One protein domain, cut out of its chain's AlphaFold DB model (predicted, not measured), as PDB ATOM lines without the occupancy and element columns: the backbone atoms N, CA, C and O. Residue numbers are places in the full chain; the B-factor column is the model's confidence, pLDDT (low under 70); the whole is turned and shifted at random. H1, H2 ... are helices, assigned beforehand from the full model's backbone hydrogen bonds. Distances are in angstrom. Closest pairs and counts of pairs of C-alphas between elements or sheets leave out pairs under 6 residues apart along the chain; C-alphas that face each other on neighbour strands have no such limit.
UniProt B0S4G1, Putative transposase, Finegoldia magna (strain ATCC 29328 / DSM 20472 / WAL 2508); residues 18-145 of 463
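What this domain is: This is residues 18 to 145 of the 463 residues of the protein "Putative transposase" of Finegoldia magna (strain ATCC 29328 / DSM 20472 / WAL 2508) (UniProt B0S4G1). Two long helices, H1 and H5, cross at a slant, with the first half of H5 on the middle of H1 and the rest of H5 spreading away from it. H2 lies across the last part of H1, H3 packs between H2 and the first half of H5, and the tiny H4 sits on H1. The printed part has 128 residues with five named helices, H1 to H5 in order, and no named strand; the class is all helix. It is only just loose, close to compact, with a radius of gyration of the C-alphas of 17.0 A and spans of 53 by 42 by 28 A.

How they stand to each other: H1, residues 25 to 52, is the hub, touching three helices. Its residues 35 to 46 touch H5, residues 114 to 140, at a steep tilt of 41 degrees, the same way; the closest C-alphas, of Tyr 39 and Val 120, are 5.8 A apart. Residues 45 to 52 of H1 touch H2, residues 62 to 77, about perpendicular at 84 degrees, closest at the C-alphas of Gln 48 and Glu 64, 5.0 A. H4, residues 106 to 109, touches H1, closest at C-alphas 38 and 107, 5.4 A. H3, residues 93 to 102, touches H5 at a steep tilt of 43 degrees, opposite ways, closest at C-alphas 93 and 122, 5.5 A. H3 also touches H2 at 87 degrees, about perpendicular, closest at C-alphas 74 and 99, 6.4 A. H2 and H5 are apart. Every O i to N i+4 pair is within hydrogen-bond range in H1, H3 and H5, and 11 of 12 in H2; H4 is too short for such a pair.

Where its parts are: H1 begins at C-alpha 25 (208.737, 179.543, 152.592) and measures 40.3 A, H2 23.4 A, H3 14.2 A. H5 measures 39.6 A and ends at C-alpha 140 (185.884, 185.567, 193.552).

The domain as a whole: The printed part has no cut. The link from H2 to H3 is long, and its residues 79 to 88 have pLDDT under 70.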
ATOM      1  N   ILE A  18     210.843 174.160 157.442       92.06
ATOM      2  CA  ILE A  18     210.992 174.764 156.122       92.06
ATOM      3  C   ILE A  18     211.992 175.919 156.255       92.06
ATOM      4  O   ILE A  18     211.860 176.769 157.145       92.06
ATOM      5  N   LYS A  19     213.031 175.896 155.420       91.69
ATOM      6  CA  LYS A  19     214.046 176.948 155.287       91.69
ATOM      7  C   LYS A  19     213.685 177.880 154.124       91.69
ATOM      8  O   LYS A  19     212.749 177.589 153.389       91.69
ATOM      9  N   ASP A  20     214.408 178.986 154.014       90.44
ATOM     10  CA  ASP A  20     214.239 180.044 153.008       90.44
ATOM     11  C   ASP A  20     214.442 179.574 151.558       90.44
ATOM     12  O   ASP A  20     213.840 180.133 150.649       90.44
ATOM     13  N   ASP A  21     215.208 178.507 151.348       91.12
ATOM     14  CA  ASP A  21     215.394 177.841 150.051       91.12
ATOM     15  C   ASP A  21     214.169 177.039 149.562       91.12
ATOM     16  O   ASP A  21     214.120 176.601 148.413       91.12
ATOM     17  N   ASN A  22     213.168 176.813 150.416       92.75
ATOM     18  CA  ASN A  22     212.010 176.007 150.063       92.75
ATOM     19  C   ASN A  22     210.931 176.845 149.346       92.75
ATOM     20  O   ASN A  22     210.550 177.898 149.862       92.75
ATOM     21  N   PRO A  23     210.309 176.339 148.261       93.25
ATOM     22  CA  PRO A  23     209.275 177.071 147.518       93.25
ATOM     23  C   PRO A  23     208.055 177.514 148.342       93.25
ATOM     24  O   PRO A  23     207.358 178.447 147.957       93.25
ATOM     25  N   LEU A  24     207.764 176.852 149.468       93.25
ATOM     26  CA  LEU A  24     206.657 177.222 150.356       93.25
ATOM     27  C   LEU A  24     207.018 178.319 151.359       93.25
ATOM     28  O   LEU A  24     206.117 178.831 152.020       93.25
ATOM     29  N   TYR A  25     208.300 178.656 151.521       94.62
ATOM     30  CA  TYR A  25     208.737 179.543 152.592       94.62
ATOM     31  C   TYR A  25     208.080 180.914 152.496       94.62
ATOM     32  O   TYR A  25     207.391 181.307 153.432       94.62
ATOM     33  N   ASN A  26     208.224 181.598 151.359       94.56
ATOM     34  CA  ASN A  26     207.737 182.969 151.191       94.56
ATOM     35  C   ASN A  26     206.223 183.071 151.420       94.56
ATOM     36  O   ASN A  26     205.778 183.913 152.193       94.56
ATOM     37  N   THR A  27     205.438 182.157 150.840       95.12
ATOM     38  CA  THR A  27     203.977 182.128 151.019       95.12
ATOM     39  C   THR A  27     203.577 181.915 152.480       95.12
ATOM     40  O   THR A  27     202.709 182.604 153.009       95.12
ATOM     41  N   LEU A  28     204.202 180.952 153.161       95.62
ATOM     42  CA  LEU A  28     203.889 180.662 154.559       95.62
ATOM     43  C   LEU A  28     204.382 181.765 155.505       95.62
ATOM     44  O   LEU A  28     203.768 181.994 156.550       95.62
ATOM     45  N   ASP A  29     205.475 182.438 155.154       95.75
ATOM     46  CA  ASP A  29     205.997 183.575 155.898       95.75
ATOM     47  C   ASP A  29     205.046 184.770 155.806       95.75
ATOM     48  O   ASP A  29     204.638 185.306 156.840       95.75
ATOM     49  N   GLU A  30     204.596 185.105 154.596       95.75
ATOM     50  CA  GLU A  30     203.589 186.135 154.332       95.75
ATOM     51  C   GLU A  30     202.300 185.868 155.122       95.75
ATOM     52  O   GLU A  30     201.821 186.731 155.862       95.75
ATOM     53  N   TRP A  31     201.779 184.638 155.077       96.69
ATOM     54  CA  TRP A  31     200.602 184.256 155.860       96.69
ATOM     55  C   TRP A  31     200.806 184.426 157.364       96.69
ATOM     56  O   TRP A  31     199.870 184.792 158.075       96.69
ATOM     57  N   SER A  32     202.019 184.206 157.877       96.94
ATOM     58  CA  SER A  32     202.305 184.431 159.296       96.94
ATOM     59  C   SER A  32     202.202 185.912 159.682       96.94
ATOM     60  O   SER A  32     201.741 186.224 160.785       96.94
ATOM     61  N   HIS A  33     202.572 186.824 158.780       96.75
ATOM     62  CA  HIS A  33     202.441 188.270 158.961       96.75
ATOM     63  C   HIS A  33     200.981 188.726 158.829       96.75
ATOM     64  O   HIS A  33     200.469 189.426 159.703       96.75
ATOM     65  N   LEU A  34     200.255 188.241 157.823       97.12
ATOM     66  CA  LEU A  34     198.830 188.542 157.658       97.12
ATOM     67  C   LEU A  34     197.990 188.024 158.838       97.12
ATOM     68  O   LEU A  34     197.119 188.728 159.350       97.12
ATOM     69  N   ALA A  35     198.301 186.829 159.352       97.50
ATOM     70  CA  ALA A  35     197.651 186.282 160.543       97.50
ATOM     71  C   ALA A  35     197.928 187.135 161.794       97.50
ATOM     72  O   ALA A  35     197.089 187.224 162.691       97.50
ATOM     73  N   ASN A  36     199.097 187.777 161.872       97.56
ATOM     74  CA  ASN A  36     199.425 188.710 162.946       97.56
ATOM     75  C   ASN A  36     198.554 189.970 162.878       97.56
ATOM     76  O   ASN A  36     197.995 190.376 163.899       97.56
ATOM     77  N   ASN A  37     198.400 190.538 161.682       97.50
ATOM     78  CA  ASN A  37     197.596 191.737 161.449       97.50
ATOM     79  C   ASN A  37     196.117 191.485 161.753       97.50
ATOM     80  O   ASN A  37     195.540 192.187 162.582       97.50
ATOM     81  N   LEU A  38     195.537 190.414 161.198       97.75
ATOM     82  CA  LEU A  38     194.135 190.058 161.438       97.75
ATOM     83  C   LEU A  38     193.851 189.750 162.919       97.75
ATOM     84  O   LEU A  38     192.813 190.139 163.461       97.75
ATOM     85  N   TYR A  39     194.787 189.084 163.609       97.56
ATOM     86  CA  TYR A  39     194.691 188.872 165.056       97.56
ATOM     87  C   TYR A  39     194.663 190.208 165.810       97.56
ATOM     88  O   TYR A  39     193.833 190.403 166.697       97.56
ATOM     89  N   ASN A  40     195.575 191.123 165.476       97.50
ATOM     90  CA  ASN A  40     195.673 192.423 166.133       97.50
ATOM     91  C   ASN A  40     194.439 193.281 165.898       97.50
ATOM     92  O   ASN A  40     193.965 193.906 166.844       97.50
ATOM     93  N   GLU A  41     193.890 193.261 164.690       96.81
ATOM     94  CA  GLU A  41     192.664 193.974 164.355       96.81
ATOM     95  C   GLU A  41     191.451 193.406 165.109       96.81
ATOM     96  O   GLU A  41     190.670 194.151 165.701       96.81
ATOM     97  N   SER A  42     191.355 192.076 165.215       96.50
ATOM     98  CA  SER A  42     190.331 191.418 166.040       96.50
ATOM     99  C   SER A  42     190.436 191.839 167.513       96.50
ATOM    100  O   SER A  42     189.436 192.165 168.155       96.50
ATOM    101  N   ILE A  43     191.657 191.860 168.062       96.12
ATOM    102  CA  ILE A  43     191.922 192.325 169.432       96.12
ATOM    103  C   ILE A  43     191.613 193.817 169.581       96.12
ATOM    104  O   ILE A  43     191.095 194.211 170.623       96.12
ATOM    105  N   PHE A  44     191.901 194.635 168.570       96.12
ATOM    106  CA  PHE A  44     191.617 196.066 168.584       96.12
ATOM    107  C   PHE A  44     190.122 196.307 168.760       96.12
ATOM    108  O   PHE A  44     189.744 196.940 169.745       96.12
ATOM    109  N   ILE A  45     189.282 195.711 167.908       94.62
ATOM    110  CA  ILE A  45     187.821 195.849 167.990       94.62
ATOM    111  C   ILE A  45     187.323 195.466 169.388       94.62
ATOM    112  O   ILE A  45     186.668 196.264 170.054       94.62
ATOM    113  N   MET A  46     187.692 194.278 169.883       93.62
ATOM    114  CA  MET A  46     187.236 193.812 171.200       93.62
ATOM    115  C   MET A  46     187.701 194.717 172.349       93.62
ATOM    116  O   MET A  46     186.957 194.917 173.305       93.62
ATOM    117  N   ARG A  47     188.906 195.292 172.268       93.69
ATOM    118  CA  ARG A  47     189.409 196.230 173.283       93.69
ATOM    119  C   ARG A  47     188.651 197.553 173.257       93.69
ATOM    120  O   ARG A  47     188.261 197.998 174.330       93.69
ATOM    121  N   GLN A  48     188.425 198.137 172.077       93.50
ATOM    122  CA  GLN A  48     187.671 199.390 171.938       93.50
ATOM    123  C   GLN A  48     186.243 199.240 172.468       93.50
ATOM    124  O   GLN A  48     185.764 200.104 173.195       93.50
ATOM    125  N   LEU A  49     185.582 198.117 172.168       90.38
ATOM    126  CA  LEU A  49     184.262 197.807 172.719       90.38
ATOM    127  C   LEU A  49     184.319 197.673 174.243       90.38
ATOM    128  O   LEU A  49     183.545 198.317 174.949       90.38
ATOM    129  N   PHE A  50     185.265 196.887 174.761       89.44
ATOM    130  CA  PHE A  50     185.365 196.625 176.193       89.44
ATOM    131  C   PHE A  50     185.643 197.892 177.013       89.44
ATOM    132  O   PHE A  50     185.027 198.080 178.061       89.44
ATOM    133  N   THR A  51     186.548 198.768 176.560       90.00
ATOM    134  CA  THR A  51     186.884 200.012 177.273       90.00
ATOM    135  C   THR A  51     185.908 201.141 176.971       90.00
ATOM    136  O   THR A  51     185.510 201.860 177.885       90.00
ATOM    137  N   GLY A  52     185.460 201.295 175.727       89.56
ATOM    138  CA  GLY A  52     184.582 202.395 175.334       89.56
ATOM    139  C   GLY A  52     183.159 202.250 175.879       89.56
ATOM    140  O   GLY A  52     182.579 203.233 176.334       89.56
ATOM    141  N   LEU A  53     182.616 201.027 175.941       87.75
ATOM    142  CA  LEU A  53     181.286 200.767 176.517       87.75
ATOM    143  C   LEU A  53     181.264 200.829 178.059       87.75
ATOM    144  O   LEU A  53     180.203 200.678 178.662       87.75
ATOM    145  N   THR A  54     182.412 201.038 178.721       85.81
ATOM    146  CA  THR A  54     182.455 201.404 180.155       85.81
ATOM    147  C   THR A  54     182.343 202.906 180.407       85.81
ATOM    148  O   THR A  54     182.227 203.317 181.558       85.81
ATOM    149  N   LYS A  55     182.384 203.726 179.352       87.62
ATOM    150  CA  LYS A  55     182.381 205.187 179.434       87.62
ATOM    151  C   LYS A  55     181.071 205.745 178.882       87.62
ATOM    152  O   LYS A  55     180.499 205.187 177.933       87.62
ATOM    153  N   SER A  56     180.644 206.874 179.438       86.06
ATOM    154  CA  SER A  56     179.637 207.732 178.815       86.06
ATOM    155  C   SER A  56     180.143 208.227 177.453       86.06
ATOM    156  O   SER A  56     181.353 208.260 177.211       86.06
ATOM    157  N   SER A  57     179.231 208.530 176.527       84.94
ATOM    158  CA  SER A  57     179.567 208.860 175.134       84.94
ATOM    159  C   SER A  57     180.523 210.049 175.007       84.94
ATOM    160  O   SER A  57     181.432 209.996 174.184       84.94
ATOM    161  N   ASP A  58     180.375 211.056 175.865       89.50
ATOM    162  CA  ASP A  58     181.214 212.258 175.970       89.50
ATOM    163  C   ASP A  58     182.659 211.965 176.414       89.50
ATOM    164  O   ASP A  58     183.576 212.716 176.090       89.50
ATOM    165  N   LYS A  59     182.892 210.846 177.113       93.00
ATOM    166  CA  LYS A  59     184.215 210.459 177.644       93.00
ATOM    167  C   LYS A  59     184.961 209.456 176.764       93.00
ATOM    168  O   LYS A  59     186.047 208.994 177.135       93.00
ATOM    169  N   ARG A  60     184.388 209.053 175.627       91.50
ATOM    170  CA  ARG A  60     185.008 208.089 174.708       91.50
ATOM    171  C   ARG A  60     186.088 208.755 173.868       91.50
ATOM    172  O   ARG A  60     185.944 209.876 173.395       91.50
ATOM    173  N   GLN A  61     187.177 208.030 173.638       94.12
ATOM    174  CA  GLN A  61     188.187 208.449 172.670       94.12
ATOM    175  C   GLN A  61     187.631 208.328 171.244       94.12
ATOM    176  O   GLN A  61     186.818 207.449 170.969       94.12
ATOM    177  N   LYS A  62     188.142 209.128 170.299       94.69
ATOM    178  CA  LYS A  62     187.697 209.120 168.890       94.69
ATOM    179  C   LYS A  62     187.648 207.716 168.268       94.69
ATOM    180  O   LYS A  62     186.675 207.363 167.602       94.69
ATOM    181  N   LEU A  63     188.680 206.902 168.509       93.31
ATOM    182  CA  LEU A  63     188.750 205.525 168.009       93.31
ATOM    183  C   LEU A  63     187.745 204.589 168.695       93.31
ATOM    184  O   LEU A  63     187.217 203.696 168.033       93.31
ATOM    185  N   GLU A  64     187.450 204.798 169.982       92.38
ATOM    186  CA  GLU A  64     186.413 204.044 170.699       92.38
ATOM    187  C   GLU A  64     185.042 204.351 170.094       92.38
ATOM    188  O   GLU A  64     184.324 203.424 169.728       92.38
ATOM    189  N   THR A  65     184.719 205.636 169.922       91.56
ATOM    190  CA  THR A  65     183.456 206.099 169.328       91.56
ATOM    191  C   THR A  65     183.259 205.523 167.932       91.56
ATOM    192  O   THR A  65     182.301 204.788 167.706       91.56
ATOM    193  N   THR A  66     184.230 205.734 167.039       94.19
ATOM    194  CA  THR A  66     184.156 205.267 165.645       94.19
ATOM    195  C   THR A  66     184.004 203.744 165.564       94.19
ATOM    196  O   THR A  66     183.205 203.221 164.789       94.19
ATOM    197  N   THR A  67     184.759 202.998 166.381       92.81
ATOM    198  CA  THR A  67     184.689 201.528 166.380       92.81
ATOM    199  C   THR A  67     183.344 201.036 166.907       92.81
ATOM    200  O   THR A  67     182.760 200.128 166.320       92.81
ATOM    201  N   ILE A  68     182.838 201.629 167.993       90.12
ATOM    202  CA  ILE A  68     181.541 201.271 168.578       90.12
ATOM    203  C   ILE A  68     180.414 201.548 167.583       90.12
ATOM    204  O   ILE A  68     179.590 200.667 167.357       90.12
ATOM    205  N   GLU A  69     180.392 202.721 166.952       90.56
ATOM    206  CA  GLU A  69     179.375 203.088 165.960       90.56
ATOM    207  C   GLU A  69     179.366 202.130 164.769       90.56
ATOM    208  O   GLU A  69     178.310 201.614 164.395       90.56
ATOM    209  N   ASN A  70     180.544 201.810 164.223       91.62
ATOM    210  CA  ASN A  70     180.669 200.848 163.132       91.62
ATOM    211  C   ASN A  70     180.183 199.455 163.545       91.62
ATOM    212  O   ASN A  70     179.414 198.824 162.819       91.62
ATOM    213  N   VAL A  71     180.585 198.975 164.725       90.69
ATOM    214  CA  VAL A  71     180.131 197.680 165.247       90.69
ATOM    215  C   VAL A  71     178.617 197.670 165.432       90.69
ATOM    216  O   VAL A  71     177.982 196.717 164.995       90.69
ATOM    217  N   LEU A  72     178.022 198.718 166.010       87.06
ATOM    218  CA  LEU A  72     176.573 198.828 166.202       87.06
ATOM    219  C   LEU A  72     175.814 198.893 164.871       87.06
ATOM    220  O   LEU A  72     174.764 198.267 164.728       87.06
ATOM    221  N   LYS A  73     176.350 199.595 163.866       89.25
ATOM    222  CA  LYS A  73     175.773 199.639 162.515       89.25
ATOM    223  C   LYS A  73     175.741 198.251 161.881       89.25
ATOM    224  O   LYS A  73     174.705 197.832 161.373       89.25
ATOM    225  N   ILE A  74     176.856 197.524 161.930       90.12
ATOM    226  CA  ILE A  74     176.938 196.165 161.382       90.12
ATOM    227  C   ILE A  74     176.124 195.175 162.222       90.12
ATOM    228  O   ILE A  74     175.543 194.239 161.678       90.12
ATOM    229  N   ALA A  75     176.015 195.414 163.528       86.06
ATOM    230  CA  ALA A  75     175.207 194.613 164.431       86.06
ATOM    231  C   ALA A  75     173.731 194.579 164.028       86.06
ATOM    232  O   ALA A  75     173.142 193.500 163.962       86.06
ATOM    233  N   LYS A  76     173.167 195.730 163.642       85.00
ATOM    234  CA  LYS A  76     171.793 195.818 163.123       85.00
ATOM    235  C   LYS A  76     171.554 194.923 161.899       85.00
ATOM    236  O   LYS A  76     170.445 194.446 161.706       85.00
ATOM    237  N   LEU A  77     172.588 194.653 161.096       86.75
ATOM    238  CA  LEU A  77     172.491 193.825 159.886       86.75
ATOM    239  C   LEU A  77     172.631 192.319 160.147       86.75
ATOM    240  O   LEU A  77     172.307 191.517 159.278       86.75
ATOM    241  N   TYR A  78     173.156 191.913 161.303       83.94
ATOM    242  CA  TYR A  78     173.479 190.510 161.582       83.94
ATOM    243  C   TYR A  78     172.248 189.658 161.945       83.94
ATOM    244  O   TYR A  78     172.327 188.432 161.914       83.94
ATOM    245  N   ASN A  79     171.124 190.301 162.289       66.38
ATOM    246  CA  ASN A  79     169.780 189.739 162.517       66.38
ATOM    247  C   ASN A  79     169.691 188.421 163.326       66.38
ATOM    248  O   ASN A  79     168.767 187.627 163.173       66.38
ATOM    249  N   LYS A  80     170.658 188.183 164.215       58.75
ATOM    250  CA  LYS A  80     170.653 187.138 165.242       58.75
ATOM    251  C   LYS A  80     171.110 187.806 166.517       58.75
ATOM    252  O   LYS A  80     172.248 188.268 166.511       58.75
ATOM    253  N   ASN A  81     170.244 187.873 167.538       53.94
ATOM    254  CA  ASN A  81     170.492 188.425 168.878       53.94
ATOM    255  C   ASN A  81     171.982 188.618 169.148       53.94
ATOM    256  O   ASN A  81     172.672 187.705 169.617       53.94
ATOM    257  N   ILE A  82     172.500 189.800 168.797       58.03
ATOM    258  CA  ILE A  82     173.827 190.176 169.241       58.03
ATOM    259  C   ILE A  82     173.594 190.489 170.688       58.03
ATOM    260  O   ILE A  82     173.244 191.603 171.059       58.03
ATOM    261  N   ILE A  83     173.784 189.465 171.508       52.41
ATOM    262  CA  ILE A  83     174.097 189.698 172.889       52.41
ATOM    263  C   ILE A  83     175.492 190.328 172.824       52.41
ATOM    264  O   ILE A  83     176.511 189.644 172.942       52.41
ATOM    265  N   LEU A  84     175.547 191.645 172.572       57.16
ATOM    266  CA  LEU A  84     176.548 192.491 173.191       57.16
ATOM    267  C   LEU A  84     176.297 192.174 174.641       57.16
ATOM    268  O   LEU A  84     175.316 192.644 175.197       57.16
ATOM    269  N   ASN A  85     177.035 191.203 175.166       54.91
ATOM    270  CA  ASN A  85     176.776 190.723 176.499       54.91
ATOM    271  C   ASN A  85     176.883 191.958 177.380       54.91
ATOM    272  O   ASN A  85     177.983 192.477 177.499       54.91
ATOM    273  N   GLU A  86     175.766 192.510 177.856       51.28
ATOM    274  CA  GLU A  86     175.780 193.847 178.461       51.28
ATOM    275  C   GLU A  86     176.696 193.840 179.691       51.28
ATOM    276  O   GLU A  86     177.412 194.800 179.971       51.28
ATOM    277  N   GLU A  87     176.804 192.668 180.321       54.44
ATOM    278  CA  GLU A  87     177.729 192.363 181.400       54.44
ATOM    279  C   GLU A  87     179.210 192.310 180.949       54.44
ATOM    280  O   GLU A  87     180.103 192.699 181.709       54.44
ATOM    281  N   TYR A  88     179.519 191.853 179.724       58.25
ATOM    282  CA  TYR A  88     180.897 191.578 179.260       58.25
ATOM    283  C   TYR A  88     181.398 192.427 178.088       58.25
ATOM    284  O   TYR A  88     182.589 192.360 177.778       58.25
ATOM    285  N   ARG A  89     180.529 193.219 177.450       72.38
ATOM    286  CA  ARG A  89     180.815 194.129 176.326       72.38
ATOM    287  C   ARG A  89     181.625 193.456 175.210       72.38
ATOM    288  O   ARG A  89     182.493 194.073 174.596       72.38
ATOM    289  N   LEU A  90     181.378 192.162 174.993       73.06
ATOM    290  CA  LEU A  90     182.154 191.305 174.103       73.06
ATOM    291  C   LEU A  90     181.292 190.812 172.946       73.06
ATOM    292  O   LEU A  90     180.194 190.298 173.147       73.06
ATOM    293  N   VAL A  91     181.852 190.893 171.746       83.62
ATOM    294  CA  VAL A  91     181.315 190.244 170.552       83.62
ATOM    295  C   VAL A  91     181.855 188.824 170.415       83.62
ATOM    296  O   VAL A  91     183.017 188.555 170.724       83.62
ATOM    297  N   ASN A  92     181.026 187.894 169.950       86.69
ATOM    298  CA  ASN A  92     181.437 186.508 169.730       86.69
ATOM    299  C   ASN A  92     182.148 186.324 168.373       86.69
ATOM    300  O   ASN A  92     182.100 187.187 167.495       86.69
ATOM    301  N   TYR A  93     182.824 185.184 168.202       91.31
ATOM    302  CA  TYR A  93     183.484 184.822 166.942       91.31
ATOM    303  C   TYR A  93     182.555 184.902 165.709       91.31
ATOM    304  O   TYR A  93     182.972 185.528 164.734       91.31
ATOM    305  N   PRO A  94     181.326 184.336 165.721       91.62
ATOM    306  CA  PRO A  94     180.422 184.420 164.572       91.62
ATOM    307  C   PRO A  94     180.141 185.858 164.119       91.62
ATOM    308  O   PRO A  94     180.190 186.146 162.924       91.62
ATOM    309  N   PHE A  95     179.928 186.773 165.068       91.00
ATOM    310  CA  PHE A  95     179.762 188.185 164.751       91.00
ATOM    311  C   PHE A  95     181.040 188.806 164.183       91.00
ATOM    312  O   PHE A  95     180.960 189.516 163.192       91.00
ATOM    313  N   LEU A  96     182.215 188.550 164.771       92.69
ATOM    314  CA  LEU A  96     183.474 189.098 164.247       92.69
ATOM    315  C   LEU A  96     183.747 188.630 162.809       92.69
ATOM    316  O   LEU A  96     184.130 189.441 161.972       92.69
ATOM    317  N   ASP A  97     183.509 187.351 162.502       94.25
ATOM    318  CA  ASP A  97     183.623 186.830 161.133       94.25
ATOM    319  C   ASP A  97     182.659 187.546 160.174       94.25
ATOM    320  O   ASP A  97     183.063 187.973 159.092       94.25
ATOM    321  N   PHE A  98     181.402 187.751 160.583       93.31
ATOM    322  CA  PHE A  98     180.438 188.534 159.808       93.31
ATOM    323  C   PHE A  98     180.856 190.001 159.648       93.31
ATOM    324  O   PHE A  98     180.751 190.552 158.554       93.31
ATOM    325  N   TYR A  99     181.368 190.624 160.710       94.00
ATOM    326  CA  TYR A  99     181.821 192.009 160.711       94.00
ATOM    327  C   TYR A  99     182.926 192.227 159.682       94.00
ATOM    328  O   TYR A  99     182.815 193.115 158.838       94.00
ATOM    329  N   PHE A 100     183.954 191.376 159.688       96.25
ATOM    330  CA  PHE A 100     185.047 191.468 158.724       96.25
ATOM    331  C   PHE A 100     184.589 191.195 157.287       96.25
ATOM    332  O   PHE A 100     185.037 191.872 156.360       96.25
ATOM    333  N   LYS A 101     183.643 190.265 157.091       94.88
ATOM    334  CA  LYS A 101     183.028 190.029 155.778       94.88
ATOM    335  C   LYS A 101     182.277 191.255 155.271       94.88
ATOM    336  O   LYS A 101     182.456 191.631 154.117       94.88
ATOM    337  N   LYS A 102     181.439 191.864 156.116       94.56
ATOM    338  CA  LYS A 102     180.537 192.955 155.722       94.56
ATOM    339  C   LYS A 102     181.253 194.290 155.549       94.56
ATOM    340  O   LYS A 102     180.829 195.093 154.726       94.56
ATOM    341  N   THR A 103     182.337 194.508 156.287       93.50
ATOM    342  CA  THR A 103     183.200 195.691 156.145       93.50
ATOM    343  C   THR A 103     184.230 195.557 155.022       93.50
ATOM    344  O   THR A 103     185.031 196.466 154.839       93.50
ATOM    345  N   ASN A 104     184.211 194.449 154.266       93.88
ATOM    346  CA  ASN A 104     185.186 194.138 153.218       93.88
ATOM    347  C   ASN A 104     186.640 194.311 153.691       93.88
ATOM    348  O   ASN A 104     187.463 194.944 153.035       93.88
ATOM    349  N   ASN A 105     186.937 193.791 154.882       95.25
ATOM    350  CA  ASN A 105     188.202 194.047 155.547       95.25
ATOM    351  C   ASN A 105     189.410 193.495 154.771       95.25
ATOM    352  O   ASN A 105     189.454 192.311 154.428       95.25
ATOM    353  N   GLU A 106     190.426 194.336 154.581       94.44
ATOM    354  CA  GLU A 106     191.630 194.018 153.808       94.44
ATOM    355  C   GLU A 106     192.402 192.819 154.385       94.44
ATOM    356  O   GLU A 106     192.712 191.868 153.666       94.44
ATOM    357  N   ASN A 107     192.640 192.789 155.701       93.12
ATOM    358  CA  ASN A 107     193.355 191.683 156.349       93.12
ATOM    359  C   ASN A 107     192.581 190.358 156.244       93.12
ATOM    360  O   ASN A 107     193.182 189.292 156.077       93.12
ATOM    361  N   TYR A 108     191.250 190.412 156.314       94.12
ATOM    362  CA  TYR A 108     190.373 189.254 156.179       94.12
ATOM    363  C   TYR A 108     190.347 188.704 154.750       94.12
ATOM    364  O   TYR A 108     190.345 187.487 154.563       94.12
ATOM    365  N   TYR A 109     190.320 189.571 153.737       94.19
ATOM    366  CA  TYR A 109     190.317 189.189 152.318       94.19
ATOM    367  C   TYR A 109     191.716 189.100 151.686       94.19
ATOM    368  O   TYR A 109     191.819 188.876 150.484       94.19
ATOM    369  N   SER A 110     192.771 189.181 152.498       92.00
ATOM    370  CA  SER A 110     194.168 189.007 152.091       92.00
ATOM    371  C   SER A 110     194.476 187.633 151.459       92.00
ATOM    372  O   SER A 110     193.617 186.755 151.294       92.00
ATOM    373  N   SER A 111     195.751 187.389 151.134       91.94
ATOM    374  CA  SER A 111     196.211 186.118 150.556       91.94
ATOM    375  C   SER A 111     196.021 184.909 151.494       91.94
ATOM    376  O   SER A 111     196.062 183.768 151.021       91.94
ATOM    377  N   LEU A 112     195.677 185.111 152.774       92.62
ATOM    378  CA  LEU A 112     195.347 184.046 153.728       92.62
ATOM    379  C   LEU A 112     194.224 183.110 153.234       92.62
ATOM    380  O   LEU A 112     193.211 183.566 152.689       92.62
ATOM    381  N   PRO A 113     194.336 181.786 153.448       93.88
ATOM    382  CA  PRO A 113     193.210 180.876 153.260       93.88
ATOM    383  C   PRO A 113     192.034 181.259 154.167       93.88
ATOM    384  O   PRO A 113     192.225 181.680 155.311       93.88
ATOM    385  N   ARG A 114     190.803 181.109 153.663       92.56
ATOM    386  CA  ARG A 114     189.595 181.601 154.348       92.56
ATOM    387  C   ARG A 114     189.408 180.959 155.723       92.56
ATOM    388  O   ARG A 114     189.130 181.672 156.686       92.56
ATOM    389  N   GLN A 115     189.605 179.643 155.835       92.88
ATOM    390  CA  GLN A 115     189.474 178.957 157.124       92.88
ATOM    391  C   GLN A 115     190.593 179.354 158.095       92.88
ATOM    392  O   GLN A 115     190.356 179.463 159.298       92.88
ATOM    393  N   THR A 116     191.793 179.653 157.589       95.25
ATOM    394  CA  THR A 116     192.886 180.206 158.401       95.25
ATOM    395  C   THR A 116     192.507 181.562 158.985       95.25
ATOM    396  O   THR A 116     192.645 181.756 160.191       95.25
ATOM    397  N   ALA A 117     191.979 182.483 158.169       95.94
ATOM    398  CA  ALA A 117     191.521 183.795 158.634       95.94
ATOM    399  C   ALA A 117     190.449 183.655 159.733       95.94
ATOM    400  O   ALA A 117     190.545 184.267 160.799       95.94
ATOM    401  N   GLN A 118     189.482 182.757 159.530       95.25
ATOM    402  CA  GLN A 118     188.470 182.413 160.530       95.25
ATOM    403  C   GLN A 118     189.072 181.850 161.823       95.25
ATOM    404  O   GLN A 118     188.676 182.257 162.917       95.25
ATOM    405  N   SER A 119     190.052 180.948 161.720       94.81
ATOM    406  CA  SER A 119     190.753 180.386 162.877       94.81
ATOM    407  C   SER A 119     191.513 181.457 163.662       94.81
ATOM    408  O   SER A 119     191.525 181.410 164.891       94.81
ATOM    409  N   VAL A 120     192.116 182.436 162.982       96.88
ATOM    410  CA  VAL A 120     192.827 183.560 163.613       96.88
ATOM    411  C   VAL A 120     191.866 184.447 164.411       96.88
ATOM    412  O   VAL A 120     192.144 184.766 165.570       96.88
ATOM    413  N   ILE A 121     190.708 184.794 163.838       96.69
ATOM    414  CA  ILE A 121     189.663 185.558 164.543       96.69
ATOM    415  C   ILE A 121     189.159 184.766 165.753       96.69
ATOM    416  O   ILE A 121     189.030 185.306 166.856       96.69
ATOM    417  N   LYS A 122     188.917 183.461 165.575       95.56
ATOM    418  CA  LYS A 122     188.480 182.569 166.652       95.56
ATOM    419  C   LYS A 122     189.514 182.477 167.776       95.56
ATOM    420  O   LYS A 122     189.129 182.503 168.944       95.56
ATOM    421  N   GLU A 123     190.810 182.417 167.460       95.69
ATOM    422  CA  GLU A 123     191.898 182.445 168.449       95.69
ATOM    423  C   GLU A 123     191.867 183.745 169.266       95.69
ATOM    424  O   GLU A 123     191.911 183.698 170.498       95.69
ATOM    425  N   ALA A 124     191.761 184.900 168.599       96.00
ATOM    426  CA  ALA A 124     191.680 186.197 169.263       96.00
ATOM    427  C   ALA A 124     190.465 186.268 170.203       96.00
ATOM    428  O   ALA A 124     190.605 186.632 171.374       96.00
ATOM    429  N   ASN A 125     189.290 185.862 169.713       94.00
ATOM    430  CA  ASN A 125     188.050 185.861 170.484       94.00
ATOM    431  C   ASN A 125     188.104 184.913 171.691       94.00
ATOM    432  O   ASN A 125     187.687 185.282 172.790       94.00
ATOM    433  N   THR A 126     188.678 183.721 171.508       94.44
ATOM    434  CA  THR A 126     188.861 182.732 172.579       94.44
ATOM    435  C   THR A 126     189.771 183.288 173.669       94.44
ATOM    436  O   THR A 126     189.394 183.287 174.835       94.44
ATOM    437  N   LYS A 127     190.921 183.873 173.306       94.62
ATOM    438  CA  LYS A 127     191.842 184.483 174.280       94.62
ATOM    439  C   LYS A 127     191.205 185.619 175.076       94.62
ATOM    440  O   LYS A 127     191.480 185.755 176.267       94.62
ATOM    441  N   PHE A 128     190.379 186.441 174.433       93.38
ATOM    442  CA  PHE A 128     189.656 187.512 175.114       93.38
ATOM    443  C   PHE A 128     188.587 186.960 176.063       93.38
ATOM    444  O   PHE A 128     188.516 187.374 177.220       93.38
ATOM    445  N   SER A 129     187.827 185.963 175.610       90.88
ATOM    446  CA  SER A 129     186.820 185.268 176.416       90.88
ATOM    447  C   SER A 129     187.431 184.567 177.634       90.88
ATOM    448  O   SER A 129     186.910 184.680 178.743       90.88
ATOM    449  N   ASP A 130     188.557 183.876 177.460       93.19
ATOM    450  CA  ASP A 130     189.258 183.176 178.539       93.19
ATOM    451  C   ASP A 130     189.850 184.148 179.558       93.19
ATOM    452  O   ASP A 130     189.781 183.899 180.761       93.19
ATOM    453  N   TRP A 131     190.360 185.299 179.105       94.19
ATOM    454  CA  TRP A 131     190.765 186.364 180.016       94.19
ATOM    455  C   TRP A 131     189.594 186.872 180.866       94.19
ATOM    456  O   TRP A 131     189.764 187.046 182.071       94.19
ATOM    457  N   LEU A 132     188.405 187.069 180.286       90.12
ATOM    458  CA  LEU A 132     187.225 187.492 181.048       90.12
ATOM    459  C   LEU A 132     186.801 186.444 182.078       90.12
ATOM    460  O   LEU A 132     186.510 186.796 183.222       90.12
ATOM    461  N   LYS A 133     186.802 185.158 181.705       91.50
ATOM    462  CA  LYS A 133     186.537 184.052 182.641       91.50
ATOM    463  C   LYS A 133     187.539 184.062 183.797       91.50
ATOM    464  O   LYS A 133     187.127 184.038 184.954       91.50
ATOM    465  N   ALA A 134     188.831 184.182 183.488       93.88
ATOM    466  CA  ALA A 134     189.885 184.275 184.492       93.88
ATOM    467  C   ALA A 134     189.724 185.517 185.381       93.88
ATOM    468  O   ALA A 134     189.920 185.439 186.588       93.88
ATOM    469  N   LEU A 135     189.335 186.665 184.819       92.50
ATOM    470  CA  LEU A 135     189.118 187.896 185.580       92.50
ATOM    471  C   LEU A 135     187.956 187.759 186.575       92.50
ATOM    472  O   LEU A 135     188.056 188.269 187.689       92.50
ATOM    473  N   LYS A 136     186.869 187.072 186.203       90.38
ATOM    474  CA  LYS A 136     185.747 186.795 187.117       90.38
ATOM    475  C   LYS A 136     186.138 185.844 188.232       90.38
ATOM    476  O   LYS A 136     185.842 186.121 189.390       90.38
ATOM    477  N   ASP A 137     186.800 184.742 187.889       94.44
ATOM    478  CA  ASP A 137     187.267 183.796 188.898       94.44
ATOM    479  C   ASP A 137     188.299 184.454 189.819       94.44
ATOM    480  O   ASP A 137     188.220 184.266 191.021       94.44
ATOM    481  N   TYR A 138     189.168 185.330 189.308       95.06
ATOM    482  CA  TYR A 138     190.068 186.136 190.135       95.06
ATOM    483  C   TYR A 138     189.321 187.049 191.115       95.06
ATOM    484  O   TYR A 138     189.740 187.160 192.260       95.06
ATOM    485  N   LYS A 139     188.221 187.699 190.701       92.44
ATOM    486  CA  LYS A 139     187.416 188.538 191.611       92.44
ATOM    487  C   LYS A 139     186.828 187.730 192.774       92.44
ATOM    488  O   LYS A 139     186.736 188.265 193.870       92.44
ATOM    489  N   LYS A 140     186.440 186.473 192.531       95.19
ATOM    490  CA  LYS A 140     185.884 185.567 193.552       95.19
ATOM    491  C   LYS A 140     186.970 184.872 194.377       95.19
ATOM    492  O   LYS A 140     186.816 184.698 195.576       95.19
ATOM    493  N   ASN A 141     188.073 184.495 193.733       94.31
ATOM    494  CA  ASN A 141     189.131 183.648 194.277       94.31
ATOM    495  C   ASN A 141     190.538 184.224 193.991       94.31
ATOM    496  O   ASN A 141     191.321 183.591 193.268       94.31
ATOM    497  N   PRO A 142     190.919 185.397 194.540       92.62
ATOM    498  CA  PRO A 142     192.206 186.029 194.226       92.62
ATOM    499  C   PRO A 142     193.420 185.138 194.539       92.62
ATOM    500  O   PRO A 142     194.408 185.158 193.806       92.62
ATOM    501  N   SER A 143     193.328 184.309 195.586       90.12
ATOM    502  CA  SER A 143     194.396 183.415 196.059       90.12
ATOM    503  C   SER A 143     194.798 182.319 195.063       90.12
ATOM    504  O   SER A 143     195.899 181.781 195.160       90.12
ATOM    505  N   ARG A 144     193.950 182.002 194.071       89.12
ATOM    506  CA  ARG A 144     194.259 181.020 193.013       89.12
ATOM    507  C   ARG A 144     195.247 181.544 191.967       89.12
ATOM    508  O   ARG A 144     195.723 180.770 191.136       89.12
ATOM    509  N   TYR A 145     195.550 182.841 191.985       89.00
ATOM    510  CA  TYR A 145     196.336 183.522 190.964       89.00
ATOM    511  C   TYR A 145     197.578 184.171 191.572       89.00
ATOM    512  O   TYR A 145     197.557 184.698 192.677       89.00
TER     513      TYR A 145